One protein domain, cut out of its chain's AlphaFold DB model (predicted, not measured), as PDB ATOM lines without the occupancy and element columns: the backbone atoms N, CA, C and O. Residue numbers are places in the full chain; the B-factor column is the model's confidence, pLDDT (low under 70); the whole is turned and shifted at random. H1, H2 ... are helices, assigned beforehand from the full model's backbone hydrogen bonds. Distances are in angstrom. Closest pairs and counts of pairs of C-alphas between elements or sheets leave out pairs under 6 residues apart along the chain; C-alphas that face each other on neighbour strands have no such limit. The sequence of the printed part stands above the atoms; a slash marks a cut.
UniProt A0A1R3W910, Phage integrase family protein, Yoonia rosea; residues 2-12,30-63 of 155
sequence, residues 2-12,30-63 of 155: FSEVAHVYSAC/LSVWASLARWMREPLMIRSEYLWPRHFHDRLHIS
ATOM      1  N   PHE A   2       8.788 -45.055  -7.173       37.09
ATOM      2  CA  PHE A   2       9.248 -46.458  -7.118       37.09
ATOM      3  C   PHE A   2       8.389 -47.460  -7.912       37.09
ATOM      4  O   PHE A   2       8.932 -48.427  -8.439       37.09
ATOM      5  N   SER A   3       7.082 -47.216  -8.067       33.69
ATOM      6  CA  SER A   3       6.196 -48.154  -8.778       33.69
ATOM      7  C   SER A   3       6.450 -48.204 -10.293       33.69
ATOM      8  O   SER A   3       6.389 -49.274 -10.888       33.69
ATOM      9  N   GLU A   4       6.808 -47.076 -10.916       38.06
ATOM     10  CA  GLU A   4       7.126 -47.020 -12.354       38.06
ATOM     11  C   GLU A   4       8.460 -47.694 -12.688       38.06
ATOM     12  O   GLU A   4       8.549 -48.426 -13.668       38.06
ATOM     13  N   VAL A   5       9.494 -47.506 -11.859       44.31
ATOM     14  CA  VAL A   5      10.816 -48.112 -12.099       44.31
ATOM     15  C   VAL A   5      10.756 -49.634 -11.931       44.31
ATOM     16  O   VAL A   5      11.363 -50.358 -12.717       44.31
ATOM     17  N   ALA A   6       9.965 -50.129 -10.973       44.12
ATOM     18  CA  ALA A   6       9.704 -51.559 -10.811       44.12
ATOM     19  C   ALA A   6       8.903 -52.144 -11.990       44.12
ATOM     20  O   ALA A   6       9.227 -53.235 -12.455       44.12
ATOM     21  N   HIS A   7       7.919 -51.412 -12.527       41.00
ATOM     22  CA  HIS A   7       7.167 -51.827 -13.719       41.00
ATOM     23  C   HIS A   7       8.046 -51.902 -14.974       41.00
ATOM     24  O   HIS A   7       7.945 -52.868 -15.726       41.00
ATOM     25  N   VAL A   8       8.956 -50.944 -15.175       48.41
ATOM     26  CA  VAL A   8       9.913 -50.968 -16.298       48.41
ATOM     27  C   VAL A   8      10.875 -52.157 -16.182       48.41
ATOM     28  O   VAL A   8      11.155 -52.830 -17.175       48.41
ATOM     29  N   TYR A   9      11.330 -52.477 -14.967       45.34
ATOM     30  CA  TYR A   9      12.181 -53.644 -14.715       45.34
ATOM     31  C   TYR A   9      11.433 -54.976 -14.912       45.34
ATOM     32  O   TYR A   9      11.984 -55.922 -15.477       45.34
ATOM     33  N   SER A  10      10.167 -55.045 -14.488       43.19
ATOM     34  CA  SER A  10       9.319 -56.237 -14.612       43.19
ATOM     35  C   SER A  10       8.906 -56.507 -16.067       43.19
ATOM     36  O   SER A  10       8.960 -57.651 -16.519       43.19
ATOM     37  N   ALA A  11       8.629 -55.456 -16.848       42.62
ATOM     38  CA  ALA A  11       8.395 -55.558 -18.289       42.62
ATOM     39  C   ALA A  11       9.639 -56.063 -19.049       42.62
ATOM     40  O   ALA A  11       9.517 -56.893 -19.947       42.62
ATOM     41  N   CYS A  12      10.843 -55.640 -18.642       42.56
ATOM     42  CA  CYS A  12      12.110 -56.115 -19.215       42.56
ATOM     43  C   CYS A  12      12.393 -57.601 -18.940       42.56
ATOM     44  O   CYS A  12      12.936 -58.287 -19.804       42.56
ATOM     45  N   LEU A  30      19.594 -43.710 -19.278       78.94
ATOM     46  CA  LEU A  30      18.524 -42.724 -19.454       78.94
ATOM     47  C   LEU A  30      17.514 -42.747 -18.302       78.94
ATOM     48  O   LEU A  30      17.107 -41.688 -17.830       78.94
ATOM     49  N   SER A  31      17.151 -43.929 -17.799       83.69
ATOM     50  CA  SER A  31      16.231 -44.049 -16.659       83.69
ATOM     51  C   SER A  31      16.811 -43.453 -15.367       83.69
ATOM     52  O   SER A  31      16.094 -42.798 -14.600       83.69
ATOM     53  N   VAL A  32      18.121 -43.621 -15.146       86.25
ATOM     54  CA  VAL A  32      18.841 -43.034 -14.009       86.25
ATOM     55  C   VAL A  32      18.888 -41.516 -14.153       86.25
ATOM     56  O   VAL A  32      18.537 -40.812 -13.205       86.25
ATOM     57  N   TRP A  33      19.233 -41.004 -15.338       87.56
ATOM     58  CA  TRP A  33      19.229 -39.566 -15.618       87.56
ATOM     59  C   TRP A  33      17.848 -38.941 -15.449       87.56
ATOM     60  O   TRP A  33      17.731 -37.908 -14.798       87.56
ATOM     61  N   ALA A  34      16.792 -39.572 -15.962       88.31
ATOM     62  CA  ALA A  34      15.425 -39.086 -15.805       88.31
ATOM     63  C   ALA A  34      15.002 -39.041 -14.327       88.31
ATOM     64  O   ALA A  34      14.391 -38.069 -13.874       88.31
ATOM     65  N   SER A  35      15.374 -40.065 -13.554       87.50
ATOM     66  CA  SER A  35      15.113 -40.114 -12.113       87.50
ATOM     67  C   SER A  35      15.862 -39.016 -11.358       87.50
ATOM     68  O   SER A  35      15.267 -38.353 -10.507       87.50
ATOM     69  N   LEU A  36      17.132 -38.785 -11.702       88.69
ATOM     70  CA  LEU A  36      17.956 -37.719 -11.134       88.69
ATOM     71  C   LEU A  36      17.406 -36.333 -11.496       88.69
ATOM     72  O   LEU A  36      17.220 -35.494 -10.625       88.69
ATOM     73  N   ALA A  37      17.077 -36.108 -12.768       89.31
ATOM     74  CA  ALA A  37      16.529 -34.849 -13.257       89.31
ATOM     75  C   ALA A  37      15.156 -34.536 -12.648       89.31
ATOM     76  O   ALA A  37      14.799 -33.372 -12.470       89.31
ATOM     77  N   ARG A  38      14.355 -35.559 -12.327       90.50
ATOM     78  CA  ARG A  38      13.120 -35.373 -11.558       90.50
ATOM     79  C   ARG A  38      13.419 -35.030 -10.099       90.50
ATOM     80  O   ARG A  38      12.824 -34.092  -9.593       90.50
ATOM     81  N   TRP A  39      14.361 -35.724  -9.459       87.56
ATOM     82  CA  TRP A  39      14.787 -35.421  -8.088       87.56
ATOM     83  C   TRP A  39      15.309 -33.986  -7.937       87.56
ATOM     84  O   TRP A  39      14.914 -33.280  -7.019       87.56
ATOM     85  N   MET A  40      16.124 -33.512  -8.880       87.75
ATOM     86  CA  MET A  40      16.666 -32.147  -8.869       87.75
ATOM     87  C   MET A  40      15.598 -31.052  -9.003       87.75
ATOM     88  O   MET A  40      15.868 -29.906  -8.656       87.75
ATOM     89  N   ARG A  41      14.399 -31.384  -9.498       88.31
ATOM     90  CA  ARG A  41      13.265 -30.454  -9.605       88.31
ATOM     91  C   ARG A  41      12.400 -30.405  -8.344       88.31
ATOM     92  O   ARG A  41      11.497 -29.576  -8.274       88.31
ATOM     93  N   GLU A  42      12.652 -31.274  -7.370       85.56
ATOM     94  CA  GLU A  42      11.878 -31.322  -6.134       85.56
ATOM     95  C   GLU A  42      12.105 -30.039  -5.309       85.56
ATOM     96  O   GLU A  42      13.248 -29.581  -5.209       85.56
ATOM     97  N   PRO A  43      11.079 -29.465  -4.653       83.38
ATOM     98  CA  PRO A  43      11.239 -28.250  -3.847       83.38
ATOM     99  C   PRO A  43      12.314 -28.359  -2.756       83.38
ATOM    100  O   PRO A  43      12.956 -27.370  -2.412       83.38
ATOM    101  N   LEU A  44      12.562 -29.576  -2.261       79.25
ATOM    102  CA  LEU A  44      13.621 -29.896  -1.296       79.25
ATOM    103  C   LEU A  44      15.041 -29.618  -1.822       79.25
ATOM    104  O   LEU A  44      15.962 -29.433  -1.028       79.25
ATOM    105  N   MET A  45      15.227 -29.594  -3.142       83.31
ATOM    106  CA  MET A  45      16.515 -29.347  -3.794       83.31
ATOM    107  C   MET A  45      16.772 -27.861  -4.060       83.31
ATOM    108  O   MET A  45      17.906 -27.473  -4.352       83.31
ATOM    109  N   ILE A  46      15.753 -27.007  -3.920       79.88
ATOM    110  CA  ILE A  46      15.879 -25.565  -4.125       79.88
ATOM    111  C   ILE A  46      16.832 -25.000  -3.060       79.88
ATOM    112  O   ILE A  46      16.532 -24.993  -1.867       79.88
ATOM    113  N   ARG A  47      17.998 -24.504  -3.506       74.88
ATOM    114  CA  ARG A  47      19.108 -24.001  -2.665       74.88
ATOM    115  C   ARG A  47      19.812 -25.074  -1.816       74.88
ATOM    116  O   ARG A  47      20.447 -24.726  -0.820       74.88
ATOM    117  N   SER A  48      19.706 -26.352  -2.178       78.56
ATOM    118  CA  SER A  48      20.524 -27.401  -1.564       78.56
ATOM    119  C   SER A  48      21.951 -27.361  -2.115       78.56
ATOM    120  O   SER A  48      22.143 -27.358  -3.328       78.56
ATOM    121  N   GLU A  49      22.951 -27.376  -1.233       83.06
ATOM    122  CA  GLU A  49      24.368 -27.522  -1.611       83.06
ATOM    123  C   GLU A  49      24.746 -28.983  -1.898       83.06
ATOM    124  O   GLU A  49      25.747 -29.263  -2.557       83.06
ATOM    125  N   TYR A  50      23.928 -29.934  -1.435       83.19
ATOM    126  CA  TYR A  50      24.174 -31.366  -1.571       83.19
ATOM    127  C   TYR A  50      23.121 -32.033  -2.452       83.19
ATOM    128  O   TYR A  50      21.933 -31.727  -2.366       83.19
ATOM    129  N   LEU A  51      23.547 -33.017  -3.249       84.81
ATOM    130  CA  LEU A  51      22.650 -33.800  -4.107       84.81
ATOM    131  C   LEU A  51      21.676 -34.681  -3.299       84.81
ATOM    132  O   LEU A  51      20.567 -34.955  -3.751       84.81
ATOM    133  N   TRP A  52      22.069 -35.080  -2.085       85.62
ATOM    134  CA  TRP A  52      21.233 -35.831  -1.143       85.62
ATOM    135  C   TRP A  52      21.197 -35.120   0.217       85.62
ATOM    136  O   TRP A  52      21.985 -35.458   1.110       85.62
ATOM    137  N   PRO A  53      20.324 -34.111   0.375       80.62
ATOM    138  CA  PRO A  53      20.165 -33.392   1.629       80.62
ATOM    139  C   PRO A  53      19.417 -34.231   2.670       80.62
ATOM    140  O   PRO A  53      18.527 -35.028   2.363       80.62
ATOM    141  N   ARG A  54      19.757 -34.025   3.941       78.06
ATOM    142  CA  ARG A  54      18.993 -34.559   5.070       78.06
ATOM    143  C   ARG A  54      17.690 -33.766   5.262       78.06
ATOM    144  O   ARG A  54      17.701 -32.545   5.271       78.06
ATOM    145  N   HIS A  55      16.579 -34.465   5.513       66.19
ATOM    146  CA  HIS A  55      15.234 -33.868   5.612       66.19
ATOM    147  C   HIS A  55      14.982 -33.007   6.872       66.19
ATOM    148  O   HIS A  55      14.040 -32.225   6.895       66.19
ATOM    149  N   PHE A  56      15.755 -33.178   7.953       58.78
ATOM    150  CA  PHE A  56      15.324 -32.731   9.289       58.78
ATOM    151  C   PHE A  56      16.237 -31.724   9.997       58.78
ATOM    152  O   PHE A  56      15.791 -31.142  10.977       58.78
ATOM    153  N   HIS A  57      17.495 -31.535   9.588       54.44
ATOM    154  CA  HIS A  57      18.436 -30.608  10.244       54.44
ATOM    155  C   HIS A  57      19.231 -29.868   9.168       54.44
ATOM    156  O   HIS A  57      19.652 -30.520   8.210       54.44
ATOM    157  N   ASP A  58      19.406 -28.555   9.350       56.06
ATOM    158  CA  ASP A  58      20.189 -27.600   8.553       56.06
ATOM    159  C   ASP A  58      21.092 -28.228   7.489       56.06
ATOM    160  O   ASP A  58      22.269 -28.464   7.720       56.06
ATOM    161  N   ARG A  59      20.506 -28.534   6.323       60.56
ATOM    162  CA  ARG A  59      21.160 -28.779   5.023       60.56
ATOM    163  C   ARG A  59      22.501 -29.522   5.049       60.56
ATOM    164  O   ARG A  59      23.383 -29.237   4.248       60.56
ATOM    165  N   LEU A  60      22.642 -30.527   5.905       70.56
ATOM    166  CA  LEU A  60      23.793 -31.423   5.884       70.56
ATOM    167  C   LEU A  60      23.585 -32.524   4.838       70.56
ATOM    168  O   LEU A  60      22.456 -32.956   4.570       70.56
ATOM    169  N   HIS A  61      24.689 -33.007   4.270       80.12
ATOM    170  CA  HIS A  61      24.694 -34.205   3.438       80.12
ATOM    171  C   HIS A  61      24.147 -35.414   4.213       80.12
ATOM    172  O   HIS A  61      24.207 -35.482   5.447       80.12
ATOM    173  N   ILE A  62      23.608 -36.389   3.482       85.88
ATOM    174  CA  ILE A  62      23.127 -37.639   4.068       85.88
ATOM    175  C   ILE A  62      24.214 -38.309   4.923       85.88
ATOM    176  O   ILE A  62      25.340 -38.534   4.484       85.88
ATOM    177  N   SER A  63      23.864 -38.667   6.160       84.25
ATOM    178  CA  SER A  63      24.793 -39.396   7.027       84.25
ATOM    179  C   SER A  63      24.984 -40.837   6.548       84.25
ATOM    180  O   SER A  63      24.063 -41.463   6.016       84.25
TER     181      SER A  63
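Overview. This is residues 2 to 12 and 30 to 63 of the 155 residues of the protein "Phage integrase family protein" of Yoonia rosea (UniProt A0A1R3W910). Read from residue 2 and you find a loose rod: two short helices, H1 and H2, offset lengthwise and running nearly opposite ways, make one part, and a looped tail, residues 40 to 63, makes the other end. The printed part has 45 residues, with H1 then H2 and no named strand; its class is all helix, though under half of the residues are in named elements. The radius of gyration of the C-alphas is 13.4 A and the spans are 40 by 18 by 14 A.

Along the chain. Find C-alpha 2 at (9.248, -46.458, -7.118); from there H1, residues 2 to 12, runs 15.7 A. Next find C-alpha 30 at (18.524, -42.724, -19.454); H2, residues 30 to 39, runs 14.0 A to C-alpha 39 at (14.787, -35.421, -8.088).

Arrangement. H1 and H2 are near each other, with closest C-alphas 8.2 A apart. In both, every O i to N i+4 pair is within hydrogen-bond range.

Size, cuts and confidence. Cys 12 and Asp 58 have the two farthest C-alphas, 40.6 A apart. Residues 13 to 29 are not printed; C-alphas 12 and 30 are 14.8 A apart across this cut. Residues 2 to 12 and 55 to 59 have pLDDT under 70.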